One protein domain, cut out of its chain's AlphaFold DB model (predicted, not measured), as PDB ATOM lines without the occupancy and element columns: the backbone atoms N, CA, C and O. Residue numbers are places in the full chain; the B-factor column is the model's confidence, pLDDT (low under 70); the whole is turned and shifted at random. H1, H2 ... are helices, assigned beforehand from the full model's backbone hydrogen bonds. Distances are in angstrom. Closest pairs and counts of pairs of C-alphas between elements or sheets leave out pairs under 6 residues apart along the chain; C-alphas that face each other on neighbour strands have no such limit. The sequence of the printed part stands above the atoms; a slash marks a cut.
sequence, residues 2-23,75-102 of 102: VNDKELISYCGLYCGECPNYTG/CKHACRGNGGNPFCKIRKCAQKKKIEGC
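AT A GLANCE: This is residues 2 to 23 and 75 to 102 of the 102 residues of an uncharacterized protein of candidate division Zixibacteria bacterium (UniProt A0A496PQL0). Little regular structure: winding loops make the body, with three separate helices round them, H2 toward one end of the longest axis, H3 at the other and H1 at one side. Residues 75 to 88, with no named element, run through the middle from near H2 to H3. The printed part has 50 residues, 17 of them in H1, H2 and H3, in that order, and no named strand; the class is all helix. It is compact, with a radius of gyration of the C-alphas of 10.2 A and spans of 30 by 21 by 14 A.

HOW THE PARTS SIT: H1, residues 4 to 7, is apart from H2, residues 19 to 22. H3, residues 89 to 97, is apart from both. In H3 every O i to N i+4 pair is within hydrogen-bond range; H1 and H2 are too short for such a pair.

IN THESE COORDINATES: H1 begins at C-alpha 4 (153.648, 192.358, 186.809). H3 is 12.3 A long and ends at C-alpha 97 (169.661, 190.520, 203.103).

THE WHOLE: The C-alphas farthest apart, of Gly 23 and Lys 97, are 31.2 A apart. Residues 24 to 74 are not printed; C-alphas 23 and 75 are 7.2 A apart across the cut. The link H1 to H2 is long. Residue 2 has pLDDT under 70.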
ATOM      1  N   VAL A   2     154.709 187.630 181.455       62.25
ATOM      2  CA  VAL A   2     155.506 188.015 182.637       62.25
ATOM      3  C   VAL A   2     154.529 188.531 183.690       62.25
ATOM      4  O   VAL A   2     153.633 189.296 183.347       62.25
ATOM      5  N   ASN A   3     154.649 188.073 184.932       78.94
ATOM      6  CA  ASN A   3     153.809 188.565 186.021       78.94
ATOM      7  C   ASN A   3     154.247 190.000 186.360       78.94
ATOM      8  O   ASN A   3     155.442 190.240 186.519       78.94
ATOM      9  N   ASP A   4     153.321 190.951 186.512       82.12
ATOM     10  CA  ASP A   4     153.648 192.358 186.809       82.12
ATOM     11  C   ASP A   4     154.542 192.504 188.055       82.12
ATOM     12  O   ASP A   4     155.422 193.367 188.110       82.12
ATOM     13  N   LYS A   5     154.423 191.590 189.030       84.81
ATOM     14  CA  LYS A   5     155.333 191.534 190.189       84.81
ATOM     15  C   LYS A   5     156.801 191.297 189.821       84.81
ATOM     16  O   LYS A   5     157.691 191.766 190.531       84.81
ATOM     17  N   GLU A   6     157.086 190.579 188.740       87.19
ATOM     18  CA  GLU A   6     158.454 190.290 188.277       87.19
ATOM     19  C   GLU A   6     159.121 191.518 187.644       87.19
ATOM     20  O   GLU A   6     160.351 191.610 187.594       87.19
ATOM     21  N   LEU A   7     158.315 192.490 187.206       93.75
ATOM     22  CA  LEU A   7     158.780 193.761 186.662       93.75
ATOM     23  C   LEU A   7     159.039 194.810 187.749       93.75
ATOM     24  O   LEU A   7     159.690 195.816 187.468       93.75
ATOM     25  N   ILE A   8     158.610 194.580 188.992       94.62
ATOM     26  CA  ILE A   8     158.999 195.421 190.129       94.62
ATOM     27  C   ILE A   8     160.477 195.162 190.441       94.62
ATOM     28  O   ILE A   8     160.910 194.040 190.703       94.62
ATOM     29  N   SER A   9     161.286 196.214 190.381       94.75
ATOM     30  CA  SER A   9     162.723 196.153 190.639       94.75
ATOM     31  C   SER A   9     163.051 196.122 192.135       94.75
ATOM     32  O   SER A   9     162.215 196.393 192.990       94.75
ATOM     33  N   TYR A  10     164.322 195.866 192.466       94.31
ATOM     34  CA  TYR A  10     164.806 195.905 193.851       94.31
ATOM     35  C   TYR A  10     164.595 197.255 194.551       94.31
ATOM     36  O   TYR A  10     164.595 197.289 195.770       94.31
ATOM     37  N   CYS A  11     164.457 198.363 193.817       94.19
ATOM     38  CA  CYS A  11     164.205 199.687 194.394       94.19
ATOM     39  C   CYS A  11     162.728 200.101 194.343       94.19
ATOM     40  O   CYS A  11     162.433 201.279 194.495       94.19
ATOM     41  N   GLY A  12     161.815 199.170 194.051       93.25
ATOM     42  CA  GLY A  12     160.378 199.436 193.946       93.25
ATOM     43  C   GLY A  12     159.933 200.058 192.618       93.25
ATOM     44  O   GLY A  12     158.744 200.072 192.327       93.25
ATOM     45  N   LEU A  13     160.863 200.511 191.767       94.38
ATOM     46  CA  LEU A  13     160.526 201.031 190.437       94.38
ATOM     47  C   LEU A  13     160.033 199.918 189.512       94.38
ATOM     48  O   LEU A  13     160.568 198.805 189.544       94.38
ATOM     49  N   TYR A  14     159.081 200.245 188.645       95.00
ATOM     50  CA  TYR A  14     158.472 199.304 187.716       95.00
ATOM     51  C   TYR A  14     159.179 199.308 186.355       95.00
ATOM     52  O   TYR A  14     159.236 200.318 185.653       95.00
ATOM     53  N   CYS A  15     159.739 198.165 185.952       94.94
ATOM     54  CA  CYS A  15     160.414 198.029 184.664       94.94
ATOM     55  C   CYS A  15     159.452 198.183 183.480       94.94
ATOM     56  O   CYS A  15     159.897 198.660 182.442       94.94
ATOM     57  N   GLY A  16     158.164 197.856 183.622       93.50
ATOM     58  CA  GLY A  16     157.185 198.003 182.538       93.50
ATOM     59  C   GLY A  16     156.995 199.448 182.052       93.50
ATOM     60  O   GLY A  16     156.612 199.650 180.906       93.50
ATOM     61  N   GLU A  17     157.350 200.443 182.867       93.75
ATOM     62  CA  GLU A  17     157.334 201.871 182.504       93.75
ATOM     63  C   GLU A  17     158.731 202.425 182.176       93.75
ATOM     64  O   GLU A  17     158.884 203.574 181.762       93.75
ATOM     65  N   CYS A  18     159.787 201.623 182.333       94.56
ATOM     66  CA  CYS A  18     161.149 202.069 182.074       94.56
ATOM     67  C   CYS A  18     161.381 202.243 180.559       94.56
ATOM     68  O   CYS A  18     161.235 201.272 179.807       94.56
ATOM     69  N   PRO A  19     161.850 203.416 180.084       93.69
ATOM     70  CA  PRO A  19     162.111 203.648 178.659       93.69
ATOM     71  C   PRO A  19     163.094 202.644 178.046       93.69
ATOM     72  O   PRO A  19     162.951 202.250 176.889       93.69
ATOM     73  N   ASN A  20     164.066 202.182 178.839       94.94
ATOM     74  CA  ASN A  20     165.063 201.220 178.381       94.94
ATOM     75  C   ASN A  20     164.492 199.799 178.301       94.94
ATOM     76  O   ASN A  20     164.881 199.042 177.419       94.94
ATOM     77  N   TYR A  21     163.604 199.411 179.221       95.06
ATOM     78  CA  TYR A  21     162.994 198.077 179.208       95.06
ATOM     79  C   TYR A  21     161.925 197.965 178.120       95.06
ATOM     80  O   TYR A  21     161.931 197.005 177.358       95.06
ATOM     81  N   THR A  22     161.067 198.981 177.989       94.69
ATOM     82  CA  THR A  22     160.079 199.046 176.899       94.69
ATOM     83  C   THR A  22     160.747 199.148 175.529       94.69
ATOM     84  O   THR A  22     160.185 198.704 174.534       94.69
ATOM     85  N   GLY A  23     161.938 199.754 175.455       95.88
ATOM     86  CA  GLY A  23     162.697 199.920 174.218       95.88
ATOM     87  C   GLY A  23     162.104 200.948 173.252       95.88
ATOM     88  O   GLY A  23     162.706 201.203 172.210       95.88
ATOM     89  N   CYS A  75     167.084 197.377 177.451       93.75
ATOM     90  CA  CYS A  75     167.277 196.366 178.466       93.75
ATOM     91  C   CYS A  75     166.532 195.097 178.056       93.75
ATOM     92  O   CYS A  75     165.319 195.122 177.894       93.75
ATOM     93  N   LYS A  76     167.254 193.984 177.885       90.62
ATOM     94  CA  LYS A  76     166.657 192.702 177.462       90.62
ATOM     95  C   LYS A  76     165.912 191.977 178.585       90.62
ATOM     96  O   LYS A  76     165.118 191.085 178.318       90.62
ATOM     97  N   HIS A  77     166.186 192.346 179.832       92.75
ATOM     98  CA  HIS A  77     165.626 191.706 181.013       92.75
ATOM     99  C   HIS A  77     165.225 192.761 182.044       92.75
ATOM    100  O   HIS A  77     165.804 193.846 182.084       92.75
ATOM    101  N   ALA A  78     164.248 192.452 182.895       93.38
ATOM    102  CA  ALA A  78     163.894 193.323 184.010       93.38
ATOM    103  C   ALA A  78     165.040 193.377 185.035       93.38
ATOM    104  O   ALA A  78     165.926 192.518 185.056       93.38
ATOM    105  N   CYS A  79     165.020 194.362 185.934       94.25
ATOM    106  CA  CYS A  79     166.071 194.540 186.939       94.25
ATOM    107  C   CYS A  79     166.314 193.300 187.815       94.25
ATOM    108  O   CYS A  79     167.449 193.108 188.255       94.25
ATOM    109  N   ARG A  80     165.286 192.479 188.073       91.56
ATOM    110  CA  ARG A  80     165.409 191.205 188.801       91.56
ATOM    111  C   ARG A  80     165.940 190.062 187.928       91.56
ATOM    112  O   ARG A  80     166.658 189.213 188.435       91.56
ATOM    113  N   GLY A  81     165.703 190.105 186.619       90.81
ATOM    114  CA  GLY A  81     166.227 189.156 185.630       90.81
ATOM    115  C   GLY A  81     167.620 189.509 185.095       90.81
ATOM    116  O   GLY A  81     167.889 189.289 183.923       90.81
ATOM    117  N   ASN A  82     168.499 190.100 185.911       89.56
ATOM    118  CA  ASN A  82     169.839 190.562 185.505       89.56
ATOM    119  C   ASN A  82     169.880 191.684 184.445       89.56
ATOM    120  O   ASN A  82     170.933 191.950 183.871       89.56
ATOM    121  N   GLY A  83     168.778 192.407 184.235       92.38
ATOM    122  CA  GLY A  83     168.795 193.682 183.515       92.38
ATOM    123  C   GLY A  83     169.427 194.819 184.324       92.38
ATOM    124  O   GLY A  83     169.991 194.605 185.395       92.38
ATOM    125  N   GLY A  84     169.275 196.061 183.868       91.38
ATOM    126  CA  GLY A  84     169.698 197.270 184.586       91.38
ATOM    127  C   GLY A  84     171.200 197.355 184.891       91.38
ATOM    128  O   GLY A  84     172.024 196.670 184.291       91.38
ATOM    129  N   ASN A  85     171.567 198.220 185.841       92.12
ATOM    130  CA  ASN A  85     172.961 198.410 186.249       92.12
ATOM    131  C   ASN A  85     173.468 197.203 187.077       92.12
ATOM    132  O   ASN A  85     172.950 196.982 188.181       92.12
ATOM    133  N   PRO A  86     174.504 196.464 186.626       90.94
ATOM    134  CA  PRO A  86     175.055 195.322 187.366       90.94
ATOM    135  C   PRO A  86     175.694 195.715 188.709       90.94
ATOM    136  O   PRO A  86     175.792 194.895 189.621       90.94
ATOM    137  N   PHE A  87     176.076 196.981 188.881       94.56
ATOM    138  CA  PHE A  87     176.690 197.503 190.101       94.56
ATOM    139  C   PHE A  87     175.701 198.226 191.029       94.56
ATOM    140  O   PHE A  87     176.124 198.893 191.973       94.56
ATOM    141  N   CYS A  88     174.388 198.088 190.800       95.56
ATOM    142  CA  CYS A  88     173.355 198.705 191.631       95.56
ATOM    143  C   CYS A  88     173.506 198.320 193.119       95.56
ATOM    144  O   CYS A  88     173.401 197.147 193.489       95.56
ATOM    145  N   LYS A  89     173.712 199.317 193.991       96.31
ATOM    146  CA  LYS A  89     173.861 199.111 195.444       96.31
ATOM    147  C   LYS A  89     172.595 198.527 196.080       96.31
ATOM    148  O   LYS A  89     172.704 197.663 196.945       96.31
ATOM    149  N   ILE A  90     171.414 198.944 195.613       95.81
ATOM    150  CA  ILE A  90     170.121 198.468 196.128       95.81
ATOM    151  C   ILE A  90     169.933 196.975 195.831       95.81
ATOM    152  O   ILE A  90     169.650 196.207 196.746       95.81
ATOM    153  N   ARG A  91     170.208 196.540 194.589       95.19
ATOM    154  CA  ARG A  91     170.226 195.114 194.209       95.19
ATOM    155  C   ARG A  91     171.120 194.302 195.141       95.19
ATOM    156  O   ARG A  91     170.678 193.307 195.705       95.19
ATOM    157  N   LYS A  92     172.370 194.743 195.307       95.56
ATOM    158  CA  LYS A  92     173.356 194.045 196.143       95.56
ATOM    159  C   LYS A  92     172.906 193.960 197.604       95.56
ATOM    160  O   LYS A  92     173.083 192.922 198.235       95.56
ATOM    161  N   CYS A  93     172.305 195.026 198.134       96.12
ATOM    162  CA  CYS A  93     171.762 195.054 199.492       96.12
ATOM    163  C   CYS A  93     170.615 194.047 199.671       96.12
ATOM    164  O   CYS A  93     170.673 193.225 200.586       96.12
ATOM    165  N   ALA A  94     169.622 194.065 198.774       95.06
ATOM    166  CA  ALA A  94     168.465 193.171 198.826       95.06
ATOM    167  C   ALA A  94     168.875 191.691 198.728       95.06
ATOM    168  O   ALA A  94     168.470 190.876 199.555       95.06
ATOM    169  N   GLN A  95     169.784 191.365 197.801       93.69
ATOM    170  CA  GLN A  95     170.346 190.018 197.652       93.69
ATOM    171  C   GLN A  95     171.100 189.558 198.909       93.69
ATOM    172  O   GLN A  95     170.878 188.446 199.381       93.69
ATOM    173  N   LYS A  96     171.945 190.422 199.497       96.62
ATOM    174  CA  LYS A  96     172.681 190.112 200.738       96.62
ATOM    175  C   LYS A  96     171.737 189.849 201.915       96.62
ATOM    176  O   LYS A  96     171.996 188.952 202.712       96.62
ATOM    177  N   LYS A  97     170.663 190.636 202.032       96.25
ATOM    178  CA  LYS A  97     169.661 190.520 203.103       96.25
ATOM    179  C   LYS A  97     168.594 189.452 202.841       96.25
ATOM    180  O   LYS A  97     167.793 189.203 203.732       96.25
ATOM    181  N   LYS A  98     168.587 188.823 201.658       95.50
ATOM    182  CA  LYS A  98     167.568 187.854 201.217       95.50
ATOM    183  C   LYS A  98     166.138 188.415 201.282       95.50
ATOM    184  O   LYS A  98     165.212 187.720 201.685       95.50
ATOM    185  N   ILE A  99     165.973 189.673 200.878       94.06
ATOM    186  CA  ILE A  99     164.672 190.348 200.760       94.06
ATOM    187  C   ILE A  99     164.378 190.661 199.291       94.06
ATOM    188  O   ILE A  99     165.296 190.793 198.479       94.06
ATOM    189  N   GLU A 100     163.102 190.792 198.934       89.50
ATOM    190  CA  GLU A 100     162.698 190.991 197.537       89.50
ATOM    191  C   GLU A 100     163.008 192.403 197.001       89.50
ATOM    192  O   GLU A 100     163.205 192.591 195.794       89.50
ATOM    193  N   GLY A 101     163.069 193.406 197.874       87.19
ATOM    194  CA  GLY A 101     163.272 194.810 197.524       87.19
ATOM    195  C   GLY A 101     163.688 195.643 198.734       87.19
ATOM    196  O   GLY A 101     163.733 195.128 199.850       87.19
ATOM    197  N   CYS A 102     164.070 196.892 198.472       81.44
ATOM    198  CA  CYS A 102     164.386 197.905 199.476       81.44
ATOM    199  C   CYS A 102     163.146 198.340 200.252       81.44
ATOM    200  O   CYS A 102     162.073 198.419 199.616       81.44
TER     201      CYS A 102